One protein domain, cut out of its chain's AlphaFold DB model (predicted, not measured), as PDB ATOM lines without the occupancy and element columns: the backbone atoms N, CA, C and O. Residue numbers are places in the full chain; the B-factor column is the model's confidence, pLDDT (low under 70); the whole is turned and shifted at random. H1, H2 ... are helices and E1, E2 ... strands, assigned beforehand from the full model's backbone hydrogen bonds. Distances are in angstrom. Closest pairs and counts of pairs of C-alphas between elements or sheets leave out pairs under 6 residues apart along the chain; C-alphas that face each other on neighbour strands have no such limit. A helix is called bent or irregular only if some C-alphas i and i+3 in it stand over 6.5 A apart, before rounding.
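This is residues 4 to 164 of the 174 residues of the protein "Predicted protein" of Nematostella vectensis (UniProt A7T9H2). A narrow, strongly twisted antiparallel sheet is built along the long bent strand E2, with H1 over one face along part of it, and H3 is held away from the sheet on two long links. The unnamed stretch of residues 122 to 152 runs from the end of E4 toward the far end of E2 and back to E5. The printed part has 161 residues, with three named helices and six named strands in the order H1 E1 E2 H2 H3 E3 E4 E5 E6; the class is mixed, helices and strands, with under half of the residues in named elements. It is loose, with a radius of gyration of the C-alphas of 19.8 A, and only just elongated, spanning 70 by 36 by 29 A.

Residues 4 to 5 pair in parallel with residues 39 to 40 of E1, residues 38 to 40, which pairs with no named strand. E1 runs on into E2, residues 43 to 53, at 16 degrees. E2 bends by 53 degrees at residue 50, and its pairing is staggered. It is antiparallel to E4, residues 115 to 121, with N 46 and O 118 at 2.8 A, to E5, residues 153 to 157, with N 45 and O 154 at 2.7 A, and to E3, residues 108 to 110, with N 52 and O 109 at 2.9 A. E5 and E6, residues 160 to 163, form a hairpin, with N 162 and O 155 at 2.8 A; E2 lies on one side of E5 and E6 on the other side. H1, residues 16 to 32, is on this branched sheet at a height of 10.4 A, over E2 and only just over E4, on which 3 of its C-alphas fall; it runs along the strands, at 6 degrees to E2 on the local plane. The closest C-alphas of H1 and E5 are those of Pro 16 and Val 153, 6.0 A apart. H2, residues 56 to 59, and H3, residues 72 to 88, are not on the sheet and are apart from each other. In H3 every O i to N i+4 pair is within hydrogen-bond range; in H1 6 of 13 are, beside 12 of 14 O i to N i+3 pairs, and H2 is too short for an O i to N i+4 pair.

H1 begins at C-alpha 16, (27.933, -42.741, 33.516), and is 28.0 A long; it is irregular, with C-alphas 28 and 31 7.1 A apart. E1 measures 6.7 A, E2 30.0 A, H2 6.1 A, H3 24.6 A, E3 6.8 A, E4 17.8 A, E5 13.0 A and E6 10.0 A. E6 ends at C-alpha 163, (36.704, -43.696, 29.108).

The C-alphas farthest apart are those of Asn 34 and Gly 68, 70.7 A. Residues 65 to 70 and 88 to 93 stand free. The links from H2 to H3, H3 to E3 and E4 to E5 are long, and the printed part has no cut. The pLDDT is under 70 at residues 85 to 97, 142 to 144 and 158 to 159.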
ATOM      1  N   VAL A   4      35.403 -23.410  27.771       90.50
ATOM      2  CA  VAL A   4      34.772 -24.167  28.864       90.50
ATOM      3  C   VAL A   4      35.362 -25.570  28.862       90.50
ATOM      4  O   VAL A   4      35.328 -26.249  27.839       90.50
ATOM      5  N   ILE A   5      35.909 -25.990  30.002       90.06
ATOM      6  CA  ILE A   5      36.594 -27.276  30.165       90.06
ATOM      7  C   ILE A   5      35.997 -28.009  31.365       90.06
ATOM      8  O   ILE A   5      35.748 -27.388  32.399       90.06
ATOM      9  N   SER A   6      35.784 -29.316  31.233       86.19
ATOM     10  CA  SER A   6      35.408 -30.208  32.332       86.19
ATOM     11  C   SER A   6      35.841 -31.648  32.035       86.19
ATOM     12  O   SER A   6      35.912 -32.028  30.874       86.19
ATOM     13  N   GLU A   7      36.083 -32.469  33.059       79.31
ATOM     14  CA  GLU A   7      36.208 -33.940  32.927       79.31
ATOM     15  C   GLU A   7      34.833 -34.636  32.795       79.31
ATOM     16  O   GLU A   7      34.714 -35.854  32.716       79.31
ATOM     17  N   PRO A   8      33.771 -33.854  32.592       77.81
ATOM     18  CA  PRO A   8      32.519 -33.869  33.362       77.81
ATOM     19  C   PRO A   8      32.326 -35.018  34.362       77.81
ATOM     20  O   PRO A   8      31.933 -36.131  34.021       77.81
ATOM     21  N   PHE A   9      32.471 -34.674  35.640       85.12
ATOM     22  CA  PHE A   9      32.120 -35.512  36.779       85.12
ATOM     23  C   PHE A   9      31.235 -34.721  37.744       85.12
ATOM     24  O   PHE A   9      31.564 -33.592  38.113       85.12
ATOM     25  N   PHE A  10      30.123 -35.317  38.173       86.31
ATOM     26  CA  PHE A  10      29.240 -34.743  39.188       86.31
ATOM     27  C   PHE A  10      29.100 -35.728  40.348       86.31
ATOM     28  O   PHE A  10      28.840 -36.906  40.134       86.31
ATOM     29  N   SER A  11      29.229 -35.253  41.590       86.94
ATOM     30  CA  SER A  11      29.181 -36.113  42.787       86.94
ATOM     31  C   SER A  11      27.839 -36.829  42.984       86.94
ATOM     32  O   SER A  11      27.790 -37.873  43.624       86.94
ATOM     33  N   ALA A  12      26.758 -36.285  42.422       87.44
ATOM     34  CA  ALA A  12      25.429 -36.890  42.440       87.44
ATOM     35  C   ALA A  12      25.200 -37.913  41.303       87.44
ATOM     36  O   ALA A  12      24.113 -38.483  41.193       87.44
ATOM     37  N   SER A  13      26.185 -38.139  40.427       87.12
ATOM     38  CA  SER A  13      26.060 -39.074  39.308       87.12
ATOM     39  C   SER A  13      26.135 -40.526  39.775       87.12
ATOM     40  O   SER A  13      27.191 -41.007  40.169       87.12
ATOM     41  N   LEU A  14      25.014 -41.241  39.662       86.62
ATOM     42  CA  LEU A  14      24.942 -42.697  39.839       86.62
ATOM     43  C   LEU A  14      25.328 -43.477  38.574       86.62
ATOM     44  O   LEU A  14      26.001 -44.499  38.669       86.62
ATOM     45  N   PHE A  15      24.930 -42.999  37.391       88.50
ATOM     46  CA  PHE A  15      25.240 -43.651  36.118       88.50
ATOM     47  C   PHE A  15      26.194 -42.818  35.260       88.50
ATOM     48  O   PHE A  15      26.147 -41.586  35.311       88.50
ATOM     49  N   PRO A  16      27.001 -43.453  34.389       86.69
ATOM     50  CA  PRO A  16      27.933 -42.741  33.516       86.69
ATOM     51  C   PRO A  16      27.287 -41.648  32.651       86.69
ATOM     52  O   PRO A  16      27.884 -40.595  32.441       86.69
ATOM     53  N   TRP A  17      26.059 -41.860  32.163       88.44
ATOM     54  CA  TRP A  17      25.341 -40.879  31.339       88.44
ATOM     55  C   TRP A  17      24.786 -39.691  32.131       88.44
ATOM     56  O   TRP A  17      24.475 -38.671  31.524       88.44
ATOM     57  N   HIS A  18      24.719 -39.744  33.466       90.44
ATOM     58  CA  HIS A  18      24.370 -38.560  34.263       90.44
ATOM     59  C   HIS A  18      25.389 -37.433  34.072       90.44
ATOM     60  O   HIS A  18      25.026 -36.260  34.090       90.44
ATOM     61  N   ASN A  19      26.645 -37.770  33.774       88.88
ATOM     62  CA  ASN A  19      27.682 -36.783  33.487       88.88
ATOM     63  C   ASN A  19      27.443 -35.997  32.182       88.88
ATOM     64  O   ASN A  19      28.012 -34.920  32.002       88.88
ATOM     65  N   ILE A  20      26.524 -36.447  31.316       89.75
ATOM     66  CA  ILE A  20      26.037 -35.665  30.164       89.75
ATOM     67  C   ILE A  20      25.307 -34.391  30.627       89.75
ATOM     68  O   ILE A  20      25.137 -33.467  29.837       89.75
ATOM     69  N   HIS A  21      24.970 -34.255  31.917       91.25
ATOM     70  CA  HIS A  21      24.503 -32.995  32.504       91.25
ATOM     71  C   HIS A  21      25.429 -31.801  32.197       91.25
ATOM     72  O   HIS A  21      24.971 -30.663  32.102       91.25
ATOM     73  N   PHE A  22      26.715 -32.038  31.934       92.38
ATOM     74  CA  PHE A  22      27.616 -31.008  31.420       92.38
ATOM     75  C   PHE A  22      27.123 -30.342  30.129       92.38
ATOM     76  O   PHE A  22      27.234 -29.127  29.992       92.38
ATOM     77  N   TRP A  23      26.501 -31.094  29.219       93.06
ATOM     78  CA  TRP A  23      25.894 -30.542  28.007       93.06
ATOM     79  C   TRP A  23      24.813 -29.506  28.331       93.06
ATOM     80  O   TRP A  23      24.713 -28.469  27.669       93.06
ATOM     81  N   TYR A  24      24.044 -29.746  29.395       92.69
ATOM     82  CA  TYR A  24      23.042 -28.806  29.888       92.69
ATOM     83  C   TYR A  24      23.694 -27.554  30.468       92.69
ATOM     84  O   TYR A  24      23.296 -26.443  30.117       92.69
ATOM     85  N   ALA A  25      24.741 -27.716  31.280       91.88
ATOM     86  CA  ALA A  25      25.503 -26.594  31.821       91.88
ATOM     87  C   ALA A  25      26.110 -25.716  30.709       91.88
ATOM     88  O   ALA A  25      25.994 -24.495  30.757       91.88
ATOM     89  N   VAL A  26      26.688 -26.317  29.664       91.94
ATOM     90  CA  VAL A  26      27.211 -25.586  28.497       91.94
ATOM     91  C   VAL A  26      26.083 -24.873  27.746       91.94
ATOM     92  O   VAL A  26      26.212 -23.703  27.383       91.94
ATOM     93  N   THR A  27      24.954 -25.551  27.532       91.69
ATOM     94  CA  THR A  27      23.803 -24.982  26.816       91.69
ATOM     95  C   THR A  27      23.186 -23.799  27.567       91.69
ATOM     96  O   THR A  27      22.802 -22.814  26.937       91.69
ATOM     97  N   SER A  28      23.131 -23.836  28.901       90.94
ATOM     98  CA  SER A  28      22.546 -22.757  29.709       90.94
ATOM     99  C   SER A  28      23.405 -21.487  29.717       90.94
ATOM    100  O   SER A  28      22.872 -20.374  29.668       90.94
ATOM    101  N   ILE A  29      24.735 -21.625  29.688       89.44
ATOM    102  CA  ILE A  29      25.649 -20.475  29.652       89.44
ATOM    103  C   ILE A  29      25.869 -19.919  28.240       89.44
ATOM    104  O   ILE A  29      26.358 -18.797  28.120       89.44
ATOM    105  N   ARG A  30      25.471 -20.630  27.170       86.69
ATOM    106  CA  ARG A  30      25.715 -20.228  25.765       86.69
ATOM    107  C   ARG A  30      25.307 -18.796  25.429       86.69
ATOM    108  O   ARG A  30      25.977 -18.144  24.639       86.69
ATOM    109  N   ARG A  31      24.215 -18.299  26.019       84.94
ATOM    110  CA  ARG A  31      23.722 -16.930  25.775       84.94
ATOM    111  C   ARG A  31      24.623 -15.839  26.368       84.94
ATOM    112  O   ARG A  31      24.471 -14.679  26.007       84.94
ATOM    113  N   HIS A  32      25.542 -16.206  27.258       85.81
ATOM    114  CA  HIS A  32      26.390 -15.297  28.031       85.81
ATOM    115  C   HIS A  32      27.872 -15.377  27.636       85.81
ATOM    116  O   HIS A  32      28.717 -14.756  28.281       85.81
ATOM    117  N   VAL A  33      28.212 -16.162  26.611       84.69
ATOM    118  CA  VAL A  33      29.597 -16.414  26.194       84.69
ATOM    119  C   VAL A  33      29.827 -16.057  24.728       84.69
ATOM    120  O   VAL A  33      28.885 -15.800  23.979       84.69
ATOM    121  N   ASN A  34      31.098 -16.021  24.321       83.00
ATOM    122  CA  ASN A  34      31.481 -15.732  22.942       83.00
ATOM    123  C   ASN A  34      30.927 -16.813  21.998       83.00
ATOM    124  O   ASN A  34      30.874 -17.990  22.358       83.00
ATOM    125  N   LYS A  35      30.533 -16.421  20.776       80.69
ATOM    126  CA  LYS A  35      30.005 -17.358  19.763       80.69
ATOM    127  C   LYS A  35      31.000 -18.472  19.424       80.69
ATOM    128  O   LYS A  35      30.578 -19.593  19.163       80.69
ATOM    129  N   ASP A  36      32.290 -18.160  19.509       85.06
ATOM    130  CA  ASP A  36      33.403 -19.051  19.174       85.06
ATOM    131  C   ASP A  36      34.003 -19.739  20.410       85.06
ATOM    132  O   ASP A  36      35.184 -20.082  20.433       85.06
ATOM    133  N   ILE A  37      33.207 -19.914  21.470       90.25
ATOM    134  CA  ILE A  37      33.672 -20.599  22.673       90.25
ATOM    135  C   ILE A  37      34.100 -22.037  22.361       90.25
ATOM    136  O   ILE A  37      33.355 -22.827  21.777       90.25
ATOM    137  N   LYS A  38      35.300 -22.402  22.809       91.19
ATOM    138  CA  LYS A  38      35.795 -23.774  22.737       91.19
ATOM    139  C   LYS A  38      35.246 -24.585  23.912       91.19
ATOM    140  O   LYS A  38      35.352 -24.164  25.058       91.19
ATOM    141  N   VAL A  39      34.673 -25.754  23.636       91.25
ATOM    142  CA  VAL A  39      34.121 -26.659  24.658       91.25
ATOM    143  C   VAL A  39      34.952 -27.935  24.696       91.25
ATOM    144  O   VAL A  39      35.162 -28.549  23.653       91.25
ATOM    145  N   LEU A  40      35.421 -28.321  25.882       91.25
ATOM    146  CA  LEU A  40      36.166 -29.554  26.127       91.25
ATOM    147  C   LEU A  40      35.530 -30.324  27.306       91.25
ATOM    148  O   LEU A  40      35.350 -29.733  28.372       91.25
ATOM    149  N   PRO A  41      35.175 -31.611  27.136       91.69
ATOM    150  CA  PRO A  41      35.200 -32.369  25.886       91.69
ATOM    151  C   PRO A  41      34.210 -31.797  24.864       91.69
ATOM    152  O   PRO A  41      33.207 -31.177  25.215       91.69
ATOM    153  N   GLN A  42      34.477 -32.020  23.576       91.06
ATOM    154  CA  GLN A  42      33.607 -31.526  22.498       91.06
ATOM    155  C   GLN A  42      32.291 -32.311  22.396       91.06
ATOM    156  O   GLN A  42      31.343 -31.861  21.756       91.06
ATOM    157  N   GLY A  43      32.222 -33.482  23.023       91.69
ATOM    158  CA  GLY A  43      31.068 -34.358  22.974       91.69
ATOM    159  C   GLY A  43      31.237 -35.586  23.855       91.69
ATOM    160  O   GLY A  43      32.194 -35.706  24.618       91.69
ATOM    161  N   GLY A  44      30.309 -36.521  23.712       91.81
ATOM    162  CA  GLY A  44      30.346 -37.813  24.380       91.81
ATOM    163  C   GLY A  44      29.695 -38.887  23.522       91.81
ATOM    164  O   GLY A  44      28.863 -38.605  22.667       91.81
ATOM    165  N   THR A  45      30.078 -40.137  23.730       92.19
ATOM    166  CA  THR A  45      29.491 -41.298  23.063       92.19
ATOM    167  C   THR A  45      29.091 -42.316  24.113       92.19
ATOM    168  O   THR A  45      29.934 -42.801  24.869       92.19
ATOM    169  N   LEU A  46      27.801 -42.638  24.161       91.81
ATOM    170  CA  LEU A  46      27.287 -43.738  24.961       91.81
ATOM    171  C   LEU A  46      27.549 -45.037  24.206       91.81
ATOM    172  O   LEU A  46      27.090 -45.201  23.073       91.81
ATOM    173  N   ARG A  47      28.282 -45.957  24.829       91.50
ATOM    174  CA  ARG A  47      28.597 -47.270  24.267       91.50
ATOM    175  C   ARG A  47      27.946 -48.371  25.080       91.50
ATOM    176  O   ARG A  47      27.677 -48.196  26.260       91.50
ATOM    177  N   ALA A  48      27.768 -49.525  24.456       90.69
ATOM    178  CA  ALA A  48      27.396 -50.749  25.139       90.69
ATOM    179  C   ALA A  48      28.189 -51.954  24.641       90.69
ATOM    180  O   ALA A  48      28.765 -51.966  23.552       90.69
ATOM    181  N   MET A  49      28.212 -52.979  25.485       90.44
ATOM    182  CA  MET A  49      28.762 -54.291  25.191       90.44
ATOM    183  C   MET A  49      27.940 -55.337  25.937       90.44
ATOM    184  O   MET A  49      27.776 -55.244  27.154       90.44
ATOM    185  N   ALA A  50      27.450 -56.347  25.221       89.88
ATOM    186  CA  ALA A  50      26.848 -57.504  25.868       89.88
ATOM    187  C   ALA A  50      27.952 -58.366  26.485       89.88
ATOM    188  O   ALA A  50      28.978 -58.631  25.845       89.88
ATOM    189  N   VAL A  51      27.744 -58.806  27.723       89.25
ATOM    190  CA  VAL A  51      28.741 -59.548  28.494       89.25
ATOM    191  C   VAL A  51      28.122 -60.750  29.202       89.25
ATOM    192  O   VAL A  51      26.960 -60.760  29.604       89.25
ATOM    193  N   GLU A  52      28.936 -61.781  29.370       90.12
ATOM    194  CA  GLU A  52      28.655 -62.916  30.238       90.12
ATOM    195  C   GLU A  52      29.413 -62.702  31.548       90.12
ATOM    196  O   GLU A  52      30.635 -62.871  31.606       90.12
ATOM    197  N   PHE A  53      28.702 -62.278  32.594       88.88
ATOM    198  CA  PHE A  53      29.263 -62.194  33.939       88.88
ATOM    199  C   PHE A  53      29.401 -63.586  34.548       88.88
ATOM    200  O   PHE A  53      28.501 -64.414  34.426       88.88
ATOM    201  N   LYS A  54      30.503 -63.820  35.266       87.88
ATOM    202  CA  LYS A  54      30.711 -65.078  35.990       87.88
ATOM    203  C   LYS A  54      29.700 -65.247  37.130       87.88
ATOM    204  O   LYS A  54      29.022 -66.270  37.208       87.88
ATOM    205  N   ASP A  55      29.584 -64.226  37.980       87.81
ATOM    206  CA  ASP A  55      28.835 -64.310  39.239       87.81
ATOM    207  C   ASP A  55      27.807 -63.182  39.434       87.81
ATOM    208  O   ASP A  55      26.806 -63.409  40.103       87.81
ATOM    209  N   LEU A  56      27.986 -62.007  38.814       87.31
ATOM    210  CA  LEU A  56      27.130 -60.828  39.055       87.31
ATOM    211  C   LEU A  56      25.639 -61.074  38.751       87.31
ATOM    212  O   LEU A  56      24.761 -60.582  39.445       87.31
ATOM    213  N   TRP A  57      25.331 -61.901  37.755       84.81
ATOM    214  CA  TRP A  57      23.948 -62.252  37.415       84.81
ATOM    215  C   TRP A  57      23.196 -62.959  38.556       84.81
ATOM    216  O   TRP A  57      21.967 -62.936  38.585       84.81
ATOM    217  N   LYS A  58      23.917 -63.583  39.500       86.94
ATOM    218  CA  LYS A  58      23.327 -64.339  40.612       86.94
ATOM    219  C   LYS A  58      22.560 -63.443  41.585       86.94
ATOM    220  O   LYS A  58      21.635 -63.937  42.211       86.94
ATOM    221  N   TYR A  59      22.869 -62.143  41.664       81.62
ATOM    222  CA  TYR A  59      22.109 -61.187  42.486       81.62
ATOM    223  C   TYR A  59      20.645 -61.042  42.046       81.62
ATOM    224  O   TYR A  59      19.784 -60.683  42.847       81.62
ATOM    225  N   HIS A  60      20.345 -61.338  40.777       81.88
ATOM    226  CA  HIS A  60      18.989 -61.259  40.233       81.88
ATOM    227  C   HIS A  60      18.396 -62.622  39.881       81.88
ATOM    228  O   HIS A  60      17.234 -62.673  39.485       81.88
ATOM    229  N   ALA A  61      19.163 -63.705  40.013       85.19
ATOM    230  CA  ALA A  61      18.670 -65.041  39.728       85.19
ATOM    231  C   ALA A  61      17.692 -65.496  40.821       85.19
ATOM    232  O   ALA A  61      17.964 -65.260  42.000       85.19
ATOM    233  N   PRO A  62      16.584 -66.168  40.460       86.38
ATOM    234  CA  PRO A  62      15.738 -66.820  41.449       86.38
ATOM    235  C   PRO A  62      16.541 -67.892  42.193       86.38
ATOM    236  O   PRO A  62      17.362 -68.599  41.600       86.38
ATOM    237  N   VAL A  63      16.303 -67.991  43.494       89.50
ATOM    238  CA  VAL A  63      17.009 -68.883  44.412       89.50
ATOM    239  C   VAL A  63      16.416 -70.299  44.370       89.50
ATOM    240  O   VAL A  63      17.158 -71.281  44.375       89.50
ATOM    241  N   GLY A  64      15.091 -70.421  44.266       91.31
ATOM    242  CA  GLY A  64      14.373 -71.685  44.126       91.31
ATOM    243  C   GLY A  64      14.379 -72.528  45.401       91.31
ATOM    244  O   GLY A  64      13.745 -72.174  46.391       91.31
ATOM    245  N   VAL A  65      15.065 -73.673  45.367       92.81
ATOM    246  CA  VAL A  65      15.174 -74.603  46.503       92.81
ATOM    247  C   VAL A  65      16.618 -74.637  46.982       92.81
ATOM    248  O   VAL A  65      17.523 -74.925  46.198       92.81
ATOM    249  N   VAL A  66      16.833 -74.398  48.276       90.69
ATOM    250  CA  VAL A  66      18.169 -74.376  48.890       90.69
ATOM    251  C   VAL A  66      18.173 -75.245  50.133       90.69
ATOM    252  O   VAL A  66      17.310 -75.101  50.993       90.69
ATOM    253  N   GLU A  67      19.132 -76.171  50.217       93.00
ATOM    254  CA  GLU A  67      19.269 -77.110  51.344       93.00
ATOM    255  C   GLU A  67      17.965 -77.867  51.683       93.00
ATOM    256  O   GLU A  67      17.680 -78.176  52.836       93.00
ATOM    257  N   GLY A  68      17.141 -78.154  50.666       93.56
ATOM    258  CA  GLY A  68      15.851 -78.835  50.819       93.56
ATOM    259  C   GLY A  68      14.680 -77.938  51.240       93.56
ATOM    260  O   GLY A  68      13.563 -78.436  51.365       93.56
ATOM    261  N   PHE A  69      14.899 -76.633  51.414       94.31
ATOM    262  CA  PHE A  69      13.855 -75.652  51.706       94.31
ATOM    263  C   PHE A  69      13.441 -74.911  50.436       94.31
ATOM    264  O   PHE A  69      14.277 -74.348  49.730       94.31
ATOM    265  N   ASP A  70      12.139 -74.902  50.158       94.56
ATOM    266  CA  ASP A  70      11.566 -74.138  49.054       94.56
ATOM    267  C   ASP A  70      11.404 -72.665  49.454       94.56
ATOM    268  O   ASP A  70      10.603 -72.326  50.329       94.56
ATOM    269  N   VAL A  71      12.179 -71.793  48.808       93.69
ATOM    270  CA  VAL A  71      12.148 -70.336  48.998       93.69
ATOM    271  C   VAL A  71      11.575 -69.602  47.780       93.69
ATOM    272  O   VAL A  71      11.624 -68.375  47.730       93.69
ATOM    273  N   SER A  72      10.955 -70.311  46.833       92.75
ATOM    274  CA  SER A  72      10.353 -69.732  45.617       92.75
ATOM    275  C   SER A  72       9.348 -68.607  45.891       92.75
ATOM    276  O   SER A  72       9.249 -67.646  45.130       92.75
ATOM    277  N   HIS A  73       8.631 -68.665  47.016       91.69
ATOM    278  CA  HIS A  73       7.718 -67.599  47.437       91.69
ATOM    279  C   HIS A  73       8.445 -66.259  47.627       91.69
ATOM    280  O   HIS A  73       7.902 -65.208  47.286       91.69
ATOM    281  N   PHE A  74       9.680 -66.286  48.133       89.19
ATOM    282  CA  PHE A  74      10.511 -65.092  48.257       89.19
ATOM    283  C   PHE A  74      10.956 -64.580  46.883       89.19
ATOM    284  O   PHE A  74      10.871 -63.378  46.632       89.19
ATOM    285  N   ASP A  75      11.332 -65.476  45.964       89.94
ATOM    286  CA  ASP A  75      11.680 -65.097  44.588       89.94
ATOM    287  C   ASP A  75      10.527 -64.359  43.898       89.94
ATOM    288  O   ASP A  75      10.738 -63.319  43.272       89.94
ATOM    289  N   HIS A  76       9.291 -64.845  44.065       89.31
ATOM    290  CA  HIS A  76       8.099 -64.193  43.523       89.31
ATOM    291  C   HIS A  76       7.883 -62.784  44.093       89.31
ATOM    292  O   HIS A  76       7.533 -61.872  43.341       89.31
ATOM    293  N   LEU A  77       8.123 -62.579  45.393       89.12
ATOM    294  CA  LEU A  77       8.015 -61.261  46.033       89.12
ATOM    295  C   LEU A  77       9.064 -60.278  45.503       89.12
ATOM    296  O   LEU A  77       8.734 -59.132  45.186       89.12
ATOM    297  N   ILE A  78      10.318 -60.718  45.379       86.06
ATOM    298  CA  ILE A  78      11.404 -59.886  44.850       86.06
ATOM    299  C   ILE A  78      11.156 -59.549  43.380       86.06
ATOM    300  O   ILE A  78      11.272 -58.385  42.997       86.06
ATOM    301  N   GLN A  79      10.768 -60.532  42.566       83.25
ATOM    302  CA  GLN A  79      10.469 -60.308  41.154       83.25
ATOM    303  C   GLN A  79       9.280 -59.357  40.977       83.25
ATOM    304  O   GLN A  79       9.362 -58.419  40.188       83.25
ATOM    305  N   GLY A  80       8.208 -59.545  41.753       83.06
ATOM    306  CA  GLY A  80       7.045 -58.657  41.729       83.06
ATOM    307  C   GLY A  80       7.392 -57.222  42.131       83.06
ATOM    308  O   GLY A  80       6.923 -56.279  41.499       83.06
ATOM    309  N   SER A  81       8.264 -57.049  43.128       82.94
ATOM    310  CA  SER A  81       8.730 -55.728  43.573       82.94
ATOM    311  C   SER A  81       9.587 -55.032  42.514       82.94
ATOM    312  O   SER A  81       9.396 -53.845  42.256       82.94
ATOM    313  N   LYS A  82      10.498 -55.768  41.861       76.75
ATOM    314  CA  LYS A  82      11.308 -55.257  40.742       76.75
ATOM    315  C   LYS A  82      10.413 -54.763  39.607       76.75
ATOM    316  O   LYS A  82      10.517 -53.604  39.217       76.75
ATOM    317  N   SER A  83       9.465 -55.595  39.172       73.50
ATOM    318  CA  SER A  83       8.520 -55.225  38.118       73.50
ATOM    319  C   SER A  83       7.625 -54.045  38.509       73.50
ATOM    320  O   SER A  83       7.345 -53.196  37.673       73.50
ATOM    321  N   ALA A  84       7.193 -53.937  39.770       75.50
ATOM    322  CA  ALA A  84       6.395 -52.796  40.225       75.50
ATOM    323  C   ALA A  84       7.181 -51.472  40.189       75.50
ATOM    324  O   ALA A  84       6.641 -50.455  39.753       75.50
ATOM    325  N   ASN A  85       8.453 -51.489  40.599       69.19
ATOM    326  CA  ASN A  85       9.320 -50.311  40.539       69.19
ATOM    327  C   ASN A  85       9.576 -49.874  39.087       69.19
ATOM    328  O   ASN A  85       9.460 -48.693  38.775       69.19
ATOM    329  N   GLU A  86       9.829 -50.828  38.187       66.50
ATOM    330  CA  GLU A  86      10.024 -50.566  36.752       66.50
ATOM    331  C   GLU A  86       8.790 -49.906  36.104       66.50
ATOM    332  O   GLU A  86       8.924 -49.031  35.250       66.50
ATOM    333  N   MET A  87       7.581 -50.267  36.549       60.53
ATOM    334  CA  MET A  87       6.328 -49.667  36.072       60.53
ATOM    335  C   MET A  87       6.114 -48.235  36.590       60.53
ATOM    336  O   MET A  87       5.483 -47.425  35.906       60.53
ATOM    337  N   MET A  88       6.620 -47.912  37.785       57.47
ATOM    338  CA  MET A  88       6.481 -46.584  38.395       57.47
ATOM    339  C   MET A  88       7.393 -45.540  37.735       57.47
ATOM    340  O   MET A  88       7.002 -44.379  37.621       57.47
ATOM    341  N   ASP A  89       8.550 -45.961  37.217       55.53
ATOM    342  CA  ASP A  89       9.515 -45.094  36.522       55.53
ATOM    343  C   ASP A  89       9.096 -44.727  35.077       55.53
ATOM    344  O   ASP A  89       9.848 -44.094  34.334       55.53
ATOM    345  N   GLY A  90       7.859 -45.048  34.671       46.75
ATOM    346  CA  GLY A  90       7.202 -44.462  33.494       46.75
ATOM    347  C   GLY A  90       7.602 -45.049  32.134       46.75
ATOM    348  O   GLY A  90       7.227 -44.495  31.097       46.75
ATOM    349  N   HIS A  91       8.322 -46.169  32.108       48.66
ATOM    350  CA  HIS A  91       8.778 -46.825  30.882       48.66
ATOM    351  C   HIS A  91       8.087 -48.190  30.715       48.66
ATOM    352  O   HIS A  91       8.433 -49.172  31.358       48.66
ATOM    353  N   HIS A  92       7.063 -48.232  29.858       46.94
ATOM    354  CA  HIS A  92       6.061 -49.310  29.815       46.94
ATOM    355  C   HIS A  92       6.376 -50.480  28.864       46.94
ATOM    356  O   HIS A  92       5.470 -51.207  28.478       46.94
ATOM    357  N   ASP A  93       7.624 -50.690  28.450       47.44
ATOM    358  CA  ASP A  93       7.949 -51.850  27.608       47.44
ATOM    359  C   ASP A  93       9.435 -52.201  27.780       47.44
ATOM    360  O   ASP A  93      10.312 -51.468  27.326       47.44
ATOM    361  N   ASN A  94       9.729 -53.299  28.481       49.47
ATOM    362  CA  ASN A  94      11.074 -53.877  28.649       49.47
ATOM    363  C   ASN A  94      12.122 -53.027  29.397       49.47
ATOM    364  O   ASN A  94      13.268 -52.909  28.953       49.47
ATOM    365  N   CYS A  95      11.773 -52.482  30.564       49.03
ATOM    366  CA  CYS A  95      12.776 -51.905  31.456       49.03
ATOM    367  C   CYS A  95      13.575 -53.001  32.168       49.03
ATOM    368  O   CYS A  95      13.016 -53.884  32.806       49.03
ATOM    369  N   ILE A  96      14.898 -52.934  32.046       58.69
ATOM    370  CA  ILE A  96      15.834 -53.678  32.887       58.69
ATOM    371  C   ILE A  96      16.158 -52.754  34.058       58.69
ATOM    372  O   ILE A  96      16.585 -51.625  33.812       58.69
ATOM    373  N   ALA A  97      15.995 -53.210  35.303       61.91
ATOM    374  CA  ALA A  97      16.564 -52.529  36.464       61.91
ATOM    375  C   ALA A  97      18.071 -52.284  36.243       61.91
ATOM    376  O   ALA A  97      18.895 -53.199  36.314       61.91
ATOM    377  N   LEU A  98      18.426 -51.044  35.902       71.00
ATOM    378  CA  LEU A  98      19.811 -50.624  35.759       71.00
ATOM    379  C   LEU A  98      20.359 -50.410  37.164       71.00
ATOM    380  O   LEU A  98      19.853 -49.578  37.910       71.00
ATOM    381  N   GLU A  99      21.404 -51.147  37.517       77.56
ATOM    382  CA  GLU A  99      22.100 -50.981  38.787       77.56
ATOM    383  C   GLU A  99      23.556 -50.585  38.526       77.56
ATOM    384  O   GLU A  99      24.223 -51.200  37.683       77.56
ATOM    385  N   PRO A 100      24.071 -49.547  39.206       84.06
ATOM    386  CA  PRO A 100      25.466 -49.170  39.070       84.06
ATOM    387  C   PRO A 100      26.342 -50.210  39.774       84.06
ATOM    388  O   PRO A 100      26.287 -50.372  40.990       84.06
ATOM    389  N   HIS A 101      27.181 -50.897  39.000       85.88
ATOM    390  CA  HIS A 101      28.126 -51.893  39.506       85.88
ATOM    391  C   HIS A 101      29.559 -51.531  39.126       85.88
ATOM    392  O   HIS A 101      29.846 -51.109  38.002       85.88
ATOM    393  N   HIS A 102      30.491 -51.763  40.048       84.69
ATOM    394  CA  HIS A 102      31.926 -51.666  39.798       84.69
ATOM    395  C   HIS A 102      32.404 -52.868  38.974       84.69
ATOM    396  O   HIS A 102      32.954 -53.831  39.496       84.69
ATOM    397  N   VAL A 103      32.201 -52.829  37.654       85.38
ATOM    398  CA  VAL A 103      32.455 -53.975  36.752       85.38
ATOM    399  C   VAL A 103      33.895 -54.511  36.765       85.38
ATOM    400  O   VAL A 103      34.129 -55.616  36.287       85.38
ATOM    401  N   TRP A 104      34.863 -53.766  37.305       85.56
ATOM    402  CA  TRP A 104      36.242 -54.236  37.474       85.56
ATOM    403  C   TRP A 104      36.377 -55.323  38.555       85.56
ATOM    404  O   TRP A 104      37.286 -56.144  38.470       85.56
ATOM    405  N   GLU A 105      35.457 -55.372  39.522       87.50
ATOM    406  CA  GLU A 105      35.406 -56.389  40.583       87.50
ATOM    407  C   GLU A 105      34.766 -57.702  40.100       87.50
ATOM    408  O   GLU A 105      34.926 -58.750  40.725       87.50
ATOM    409  N   TYR A 106      34.067 -57.670  38.959       88.50
ATOM    410  CA  TYR A 106      33.262 -58.781  38.456       88.50
ATOM    411  C   TYR A 106      33.806 -59.311  37.123       88.50
ATOM    412  O   TYR A 106      33.549 -58.727  36.066       88.50
ATOM    413  N   PRO A 107      34.515 -60.458  37.125       90.00
ATOM    414  CA  PRO A 107      34.995 -61.079  35.899       90.00
ATOM    415  C   PRO A 107      33.860 -61.328  34.898       90.00
ATOM    416  O   PRO A 107      32.840 -61.946  35.221       90.00
ATOM    417  N   CYS A 108      34.064 -60.880  33.662       89.50
ATOM    418  CA  CYS A 108      33.118 -61.064  32.570       89.50
ATOM    419  C   CYS A 108      33.827 -61.334  31.241       89.50
ATOM    420  O   CYS A 108      35.010 -61.028  31.067       89.50
ATOM    421  N   LYS A 109      33.087 -61.925  30.300       88.81
ATOM    422  CA  LYS A 109      33.546 -62.175  28.930       88.81
ATOM    423  C   LYS A 109      32.685 -61.394  27.938       88.81
ATOM    424  O   LYS A 109      31.461 -61.463  28.039       88.81
ATOM    425  N   PRO A 110      33.282 -60.700  26.954       88.81
ATOM    426  CA  PRO A 110      32.510 -60.037  25.914       88.81
ATOM    427  C   PRO A 110      31.757 -61.058  25.044       88.81
ATOM    428  O   PRO A 110      32.292 -62.105  24.650       88.81
ATOM    429  N   LEU A 111      30.496 -60.739  24.757       90.44
ATOM    430  CA  LEU A 111      29.623 -61.444  23.811       90.44
ATOM    431  C   LEU A 111      29.570 -60.724  22.469       90.44
ATOM    432  O   LEU A 111      29.457 -61.362  21.422       90.44
ATOM    433  N   THR A 112      29.703 -59.403  22.498       90.94
ATOM    434  CA  THR A 112      29.738 -58.532  21.324       90.94
ATOM    435  C   THR A 112      31.032 -57.729  21.314       90.94
ATOM    436  O   THR A 112      31.690 -57.564  22.344       90.94
ATOM    437  N   GLN A 113      31.374 -57.170  20.156       89.75
ATOM    438  CA  GLN A 113      32.256 -56.004  20.140       89.75
ATOM    439  C   GLN A 113      31.546 -54.815  20.815       89.75
ATOM    440  O   GLN A 113      30.307 -54.795  20.839       89.75
ATOM    441  N   PRO A 114      32.281 -53.837  21.382       89.69
ATOM    442  CA  PRO A 114      31.661 -52.603  21.839       89.69
ATOM    443  C   PRO A 114      30.968 -51.905  20.666       89.69
ATOM    444  O   PRO A 114      31.505 -51.858  19.559       89.69
ATOM    445  N   PHE A 115      29.792 -51.341  20.911       90.38
ATOM    446  CA  PHE A 115      29.040 -50.600  19.908       90.38
ATOM    447  C   PHE A 115      28.506 -49.290  20.475       90.38
ATOM    448  O   PHE A 115      28.170 -49.194  21.654       90.38
ATOM    449  N   ASP A 116      28.413 -48.284  19.615       92.81
ATOM    450  CA  ASP A 116      27.849 -46.987  19.973       92.81
ATOM    451  C   ASP A 116      26.313 -47.061  19.970       92.81
ATOM    452  O   ASP A 116      25.718 -47.617  19.039       92.81
ATOM    453  N   ILE A 117      25.695 -46.507  21.018       91.94
ATOM    454  CA  ILE A 117      24.243 -46.334  21.169       91.94
ATOM    455  C   ILE A 117      23.837 -44.908  20.791       91.94
ATOM    456  O   ILE A 117      22.828 -44.711  20.120       91.94
ATOM    457  N   ALA A 118      24.584 -43.905  21.255       92.50
ATOM    458  CA  ALA A 118      24.254 -42.499  21.044       92.50
ATOM    459  C   ALA A 118      25.510 -41.625  21.030       92.50
ATOM    460  O   ALA A 118      26.457 -41.880  21.777       92.50
ATOM    461  N   HIS A 119      25.476 -40.560  20.230       93.12
ATOM    462  CA  HIS A 119      26.517 -39.538  20.151       93.12
ATOM    463  C   HIS A 119      25.937 -38.186  20.558       93.12
ATOM    464  O   HIS A 119      24.829 -37.829  20.162       93.12
ATOM    465  N   PHE A 120      26.703 -37.431  21.334       92.69
ATOM    466  CA  PHE A 120      26.328 -36.121  21.849       92.69
ATOM    467  C   PHE A 120      27.387 -35.107  21.428       92.69
ATOM    468  O   PHE A 120      28.572 -35.331  21.665       92.69
ATOM    469  N   ASP A 121      26.964 -33.998  20.823       92.50
ATOM    470  CA  ASP A 121      27.846 -32.889  20.450       92.50
ATOM    471  C   ASP A 121      27.617 -31.715  21.407       92.50
ATOM    472  O   ASP A 121      26.638 -30.977  21.295       92.50
ATOM    473  N   PHE A 122      28.537 -31.524  22.356       91.88
ATOM    474  CA  PHE A 122      28.438 -30.467  23.368       91.88
ATOM    475  C   PHE A 122      28.693 -29.070  22.785       91.88
ATOM    476  O   PHE A 122      28.423 -28.050  23.429       91.88
ATOM    477  N   ARG A 123      29.166 -28.994  21.535       89.44
ATOM    478  CA  ARG A 123      29.303 -27.745  20.774       89.44
ATOM    479  C   ARG A 123      27.996 -27.329  20.105       89.44
ATOM    480  O   ARG A 123      27.955 -26.255  19.506       89.44
ATOM    481  N   GLN A 124      26.943 -28.128  20.213       90.06
ATOM    482  CA  GLN A 124      25.597 -27.769  19.783       90.06
ATOM    483  C   GLN A 124      24.685 -27.617  21.005       90.06
ATOM    484  O   GLN A 124      24.981 -28.176  22.062       90.06
ATOM    485  N   PRO A 125      23.606 -26.821  20.924       89.06
ATOM    486  CA  PRO A 125      22.588 -26.824  21.969       89.06
ATOM    487  C   PRO A 125      21.923 -28.204  22.074       89.06
ATOM    488  O   PRO A 125      21.869 -28.952  21.096       89.06
ATOM    489  N   ILE A 126      21.397 -28.522  23.256       91.69
ATOM    490  CA  ILE A 126      20.573 -29.722  23.451       91.69
ATOM    491  C   ILE A 126      19.336 -29.650  22.534       91.69
ATOM    492  O   ILE A 126      18.646 -28.627  22.559       91.69
ATOM    493  N   PRO A 127      19.034 -30.704  21.749       91.12
ATOM    494  CA  PRO A 127      17.800 -30.797  20.976       91.12
ATOM    495  C   PRO A 127      16.556 -30.738  21.869       91.12
ATOM    496  O   PRO A 127      16.543 -31.299  22.962       91.12
ATOM    497  N   GLU A 128      15.488 -30.101  21.391       88.94
ATOM    498  CA  GLU A 128      14.203 -30.069  22.110       88.94
ATOM    499  C   GLU A 128      13.492 -31.432  22.085       88.94
ATOM    500  O   GLU A 128      12.737 -31.773  22.995       88.94
ATOM    501  N   GLU A 129      13.758 -32.231  21.051       90.12
ATOM    502  CA  GLU A 129      13.184 -33.560  20.877       90.12
ATOM    503  C   GLU A 129      13.946 -34.631  21.668       90.12
ATOM    504  O   GLU A 129      15.168 -34.587  21.832       90.12
ATOM    505  N   LYS A 130      13.213 -35.649  22.133       87.44
ATOM    506  CA  LYS A 130      13.812 -36.798  22.818       87.44
ATOM    507  C   LYS A 130      14.636 -37.629  21.835       87.44
ATOM    508  O   LYS A 130      14.130 -38.068  20.807       87.44
ATOM    509  N   ILE A 131      15.878 -37.927  22.207       87.56
ATOM    510  CA  ILE A 131      16.757 -38.815  21.442       87.56
ATOM    511  C   ILE A 131      16.411 -40.267  21.793       87.56
ATOM    512  O   ILE A 131      16.515 -40.668  22.953       87.56
ATOM    513  N   ARG A 132      16.030 -41.064  20.791       89.19
ATOM    514  CA  ARG A 132      15.816 -42.512  20.914       89.19
ATOM    515  C   ARG A 132      16.629 -43.225  19.843       89.19
ATOM    516  O   ARG A 132      16.462 -42.938  18.663       89.19
ATOM    517  N   ASN A 133      17.466 -44.167  20.264       88.62
ATOM    518  CA  ASN A 133      18.270 -44.998  19.375       88.62
ATOM    519  C   ASN A 133      18.039 -46.470  19.703       88.62
ATOM    520  O   ASN A 133      17.921 -46.840  20.870       88.62
ATOM    521  N   GLU A 134      18.018 -47.303  18.669       89.00
ATOM    522  CA  GLU A 134      17.881 -48.751  18.781       89.00
ATOM    523  C   GLU A 134      18.896 -49.421  17.866       89.00
ATOM    524  O   GLU A 134      19.219 -48.915  16.788       89.00
ATOM    525  N   LYS A 135      19.427 -50.563  18.304       86.81
ATOM    526  CA  LYS A 135      20.410 -51.315  17.533       86.81
ATOM    527  C   LYS A 135      20.281 -52.803  17.807       86.81
ATOM    528  O   LYS A 135      20.328 -53.228  18.957       86.81
ATOM    529  N   LEU A 136      20.178 -53.584  16.736       90.44
ATOM    530  CA  LEU A 136      20.317 -55.036  16.786       90.44
ATOM    531  C   LEU A 136      21.794 -55.393  16.620       90.44
ATOM    532  O   LEU A 136      22.478 -54.842  15.756       90.44
ATOM    533  N   VAL A 137      22.294 -56.273  17.484       89.81
ATOM    534  CA  VAL A 137      23.706 -56.661  17.516       89.81
ATOM    535  C   VAL A 137      23.806 -58.168  17.680       89.81
ATOM    536  O   VAL A 137      23.298 -58.723  18.651       89.81
ATOM    537  N   ASP A 138      24.507 -58.806  16.749       90.25
ATOM    538  CA  ASP A 138      24.747 -60.242  16.796       90.25
ATOM    539  C   ASP A 138      25.861 -60.593  17.783       90.25
ATOM    540  O   ASP A 138      26.882 -59.904  17.906       90.25
ATOM    541  N   PHE A 139      25.690 -61.718  18.474       89.81
ATOM    542  CA  PHE A 139      26.746 -62.265  19.310       89.81
ATOM    543  C   PHE A 139      27.877 -62.814  18.447       89.81
ATOM    544  O   PHE A 139      27.683 -63.551  17.487       89.81
ATOM    545  N   THR A 140      29.100 -62.513  18.860       86.31
ATOM    546  CA  THR A 140      30.324 -62.970  18.191       86.31
ATOM    547  C   THR A 140      30.672 -64.429  18.494       86.31
ATOM    548  O   THR A 140      31.694 -64.930  18.034       86.31
ATOM    549  N   SER A 141      29.891 -65.129  19.322       75.12
ATOM    550  CA  SER A 141      30.206 -66.488  19.771       75.12
ATOM    551  C   SER A 141      28.965 -67.390  19.820       75.12
ATOM    552  O   SER A 141      27.924 -66.942  20.288       75.12
ATOM    553  N   PRO A 142      29.081 -68.673  19.420       67.94
ATOM    554  CA  PRO A 142      27.936 -69.554  19.156       67.94
ATOM    555  C   PRO A 142      27.289 -70.219  20.389       67.94
ATOM    556  O   PRO A 142      26.229 -70.822  20.261       67.94
ATOM    557  N   ARG A 143      27.906 -70.160  21.577       60.22
ATOM    558  CA  ARG A 143      27.358 -70.729  22.827       60.22
ATOM    559  C   ARG A 143      27.636 -69.807  23.996       60.22
ATOM    560  O   ARG A 143      28.714 -69.933  24.573       60.22
ATOM    561  N   LYS A 144      26.726 -68.897  24.336       64.31
ATOM    562  CA  LYS A 144      26.884 -68.053  25.527       64.31
ATOM    563  C   LYS A 144      25.533 -67.644  26.097       64.31
ATOM    564  O   LYS A 144      24.596 -67.371  25.351       64.31
ATOM    565  N   GLU A 145      25.457 -67.607  27.418       77.44
ATOM    566  CA  GLU A 145      24.305 -67.077  28.134       77.44
ATOM    567  C   GLU A 145      24.480 -65.567  28.276       77.44
ATOM    568  O   GLU A 145      25.474 -65.077  28.818       77.44
ATOM    569  N   PHE A 146      23.512 -64.819  27.763       78.62
ATOM    570  CA  PHE A 146      23.453 -63.382  27.963       78.62
ATOM    571  C   PHE A 146      23.130 -63.094  29.429       78.62
ATOM    572  O   PHE A 146      22.068 -63.469  29.921       78.62
ATOM    573  N   ARG A 147      24.070 -62.463  30.138       81.69
ATOM    574  CA  ARG A 147      23.987 -62.256  31.592       81.69
ATOM    575  C   ARG A 147      24.168 -60.789  31.998       81.69
ATOM    576  O   ARG A 147      24.291 -60.508  33.186       81.69
ATOM    577  N   GLY A 148      24.181 -59.863  31.035       81.81
ATOM    578  CA  GLY A 148      24.186 -58.421  31.285       81.81
ATOM    579  C   GLY A 148      24.714 -57.571  30.125       81.81
ATOM    580  O   GLY A 148      25.251 -58.075  29.135       81.81
ATOM    581  N   VAL A 149      24.589 -56.250  30.282       82.44
ATOM    582  CA  VAL A 149      25.158 -55.235  29.382       82.44
ATOM    583  C   VAL A 149      26.031 -54.287  30.197       82.44
ATOM    584  O   VAL A 149      25.586 -53.744  31.203       82.44
ATOM    585  N   ALA A 150      27.262 -54.058  29.750       84.12
ATOM    586  CA  ALA A 150      28.110 -52.990  30.269       84.12
ATOM    587  C   ALA A 150      27.933 -51.735  29.403       84.12
ATOM    588  O   ALA A 150      28.043 -51.826  28.179       84.12
ATOM    589  N   VAL A 151      27.683 -50.575  30.023       83.25
ATOM    590  CA  VAL A 151      27.336 -49.323  29.320       83.25
ATOM    591  C   VAL A 151      28.289 -48.176  29.704       83.25
ATOM    592  O   VAL A 151      27.959 -47.346  30.554       83.25
ATOM    593  N   PRO A 152      29.512 -48.128  29.142       84.00
ATOM    594  CA  PRO A 152      30.443 -47.030  29.384       84.00
ATOM    595  C   PRO A 152      30.133 -45.788  28.531       84.00
ATOM    596  O   PRO A 152      29.520 -45.866  27.466       84.00
ATOM    597  N   VAL A 153      30.643 -44.637  28.967       82.50
ATOM    598  CA  VAL A 153      30.665 -43.387  28.194       82.50
ATOM    599  C   VAL A 153      32.102 -43.082  27.785       82.50
ATOM    600  O   VAL A 153      33.040 -43.255  28.565       82.50
ATOM    601  N   VAL A 154      32.270 -42.639  26.542       84.75
ATOM    602  CA  VAL A 154      33.557 -42.223  25.979       84.75
ATOM    603  C   VAL A 154      33.478 -40.756  25.608       84.75
ATOM    604  O   VAL A 154      32.552 -40.349  24.911       84.75
ATOM    605  N   MET A 155      34.443 -39.962  26.054       82.25
ATOM    606  CA  MET A 155      34.500 -38.531  25.777       82.25
ATOM    607  C   MET A 155      35.816 -38.207  25.070       82.25
ATOM    608  O   MET A 155      36.879 -38.429  25.649       82.25
ATOM    609  N   PRO A 156      35.780 -37.750  23.809       75.62
ATOM    610  CA  PRO A 156      36.988 -37.333  23.110       75.62
ATOM    611  C   PRO A 156      37.566 -36.055  23.733       75.62
ATOM    612  O   PRO A 156      36.818 -35.145  24.099       75.62
ATOM    613  N   ASP A 157      38.894 -35.985  23.793       70.88
ATOM    614  CA  ASP A 157      39.659 -34.811  24.225       70.88
ATOM    615  C   ASP A 157      40.751 -34.474  23.190       70.88
ATOM    616  O   ASP A 157      41.071 -35.292  22.321       70.88
ATOM    617  N   ASP A 158      41.322 -33.270  23.257       63.62
ATOM    618  CA  ASP A 158      42.349 -32.781  22.330       63.62
ATOM    619  C   ASP A 158      43.675 -33.553  22.517       63.62
ATOM    620  O   ASP A 158      44.605 -33.109  23.186       63.62
ATOM    621  N   GLY A 159      43.755 -34.739  21.909       68.06
ATOM    622  CA  GLY A 159      44.906 -35.645  21.973       68.06
ATOM    623  C   GLY A 159      44.570 -37.082  22.392       68.06
ATOM    624  O   GLY A 159      45.475 -37.912  22.453       68.06
ATOM    625  N   GLY A 160      43.297 -37.405  22.655       76.12
ATOM    626  CA  GLY A 160      42.898 -38.748  23.079       76.12
ATOM    627  C   GLY A 160      41.401 -38.911  23.347       76.12
ATOM    628  O   GLY A 160      40.558 -38.229  22.769       76.12
ATOM    629  N   ALA A 161      41.057 -39.859  24.215       77.56
ATOM    630  CA  ALA A 161      39.694 -40.053  24.694       77.56
ATOM    631  C   ALA A 161      39.709 -40.542  26.145       77.56
ATOM    632  O   ALA A 161      40.497 -41.419  26.502       77.56
ATOM    633  N   VAL A 162      38.808 -39.995  26.952       80.25
ATOM    634  CA  VAL A 162      38.540 -40.425  28.323       80.25
ATOM    635  C   VAL A 162      37.437 -41.480  28.294       80.25
ATOM    636  O   VAL A 162      36.415 -41.315  27.626       80.25
ATOM    637  N   TYR A 163      37.649 -42.585  29.007       79.12
ATOM    638  CA  TYR A 163      36.704 -43.696  29.108       79.12
ATOM    639  C   TYR A 163      36.235 -43.819  30.555       79.12
ATOM    640  O   TYR A 163      37.060 -43.939  31.454       79.12
ATOM    641  N   THR A 164      34.920 -43.863  30.784       78.56
ATOM    642  CA  THR A 164      34.357 -44.109  32.129       78.56
ATOM    643  C   THR A 164      34.268 -45.597  32.485       78.56
ATOM    644  O   THR A 164      33.781 -45.968  33.549       78.56
TER     645      THR A 164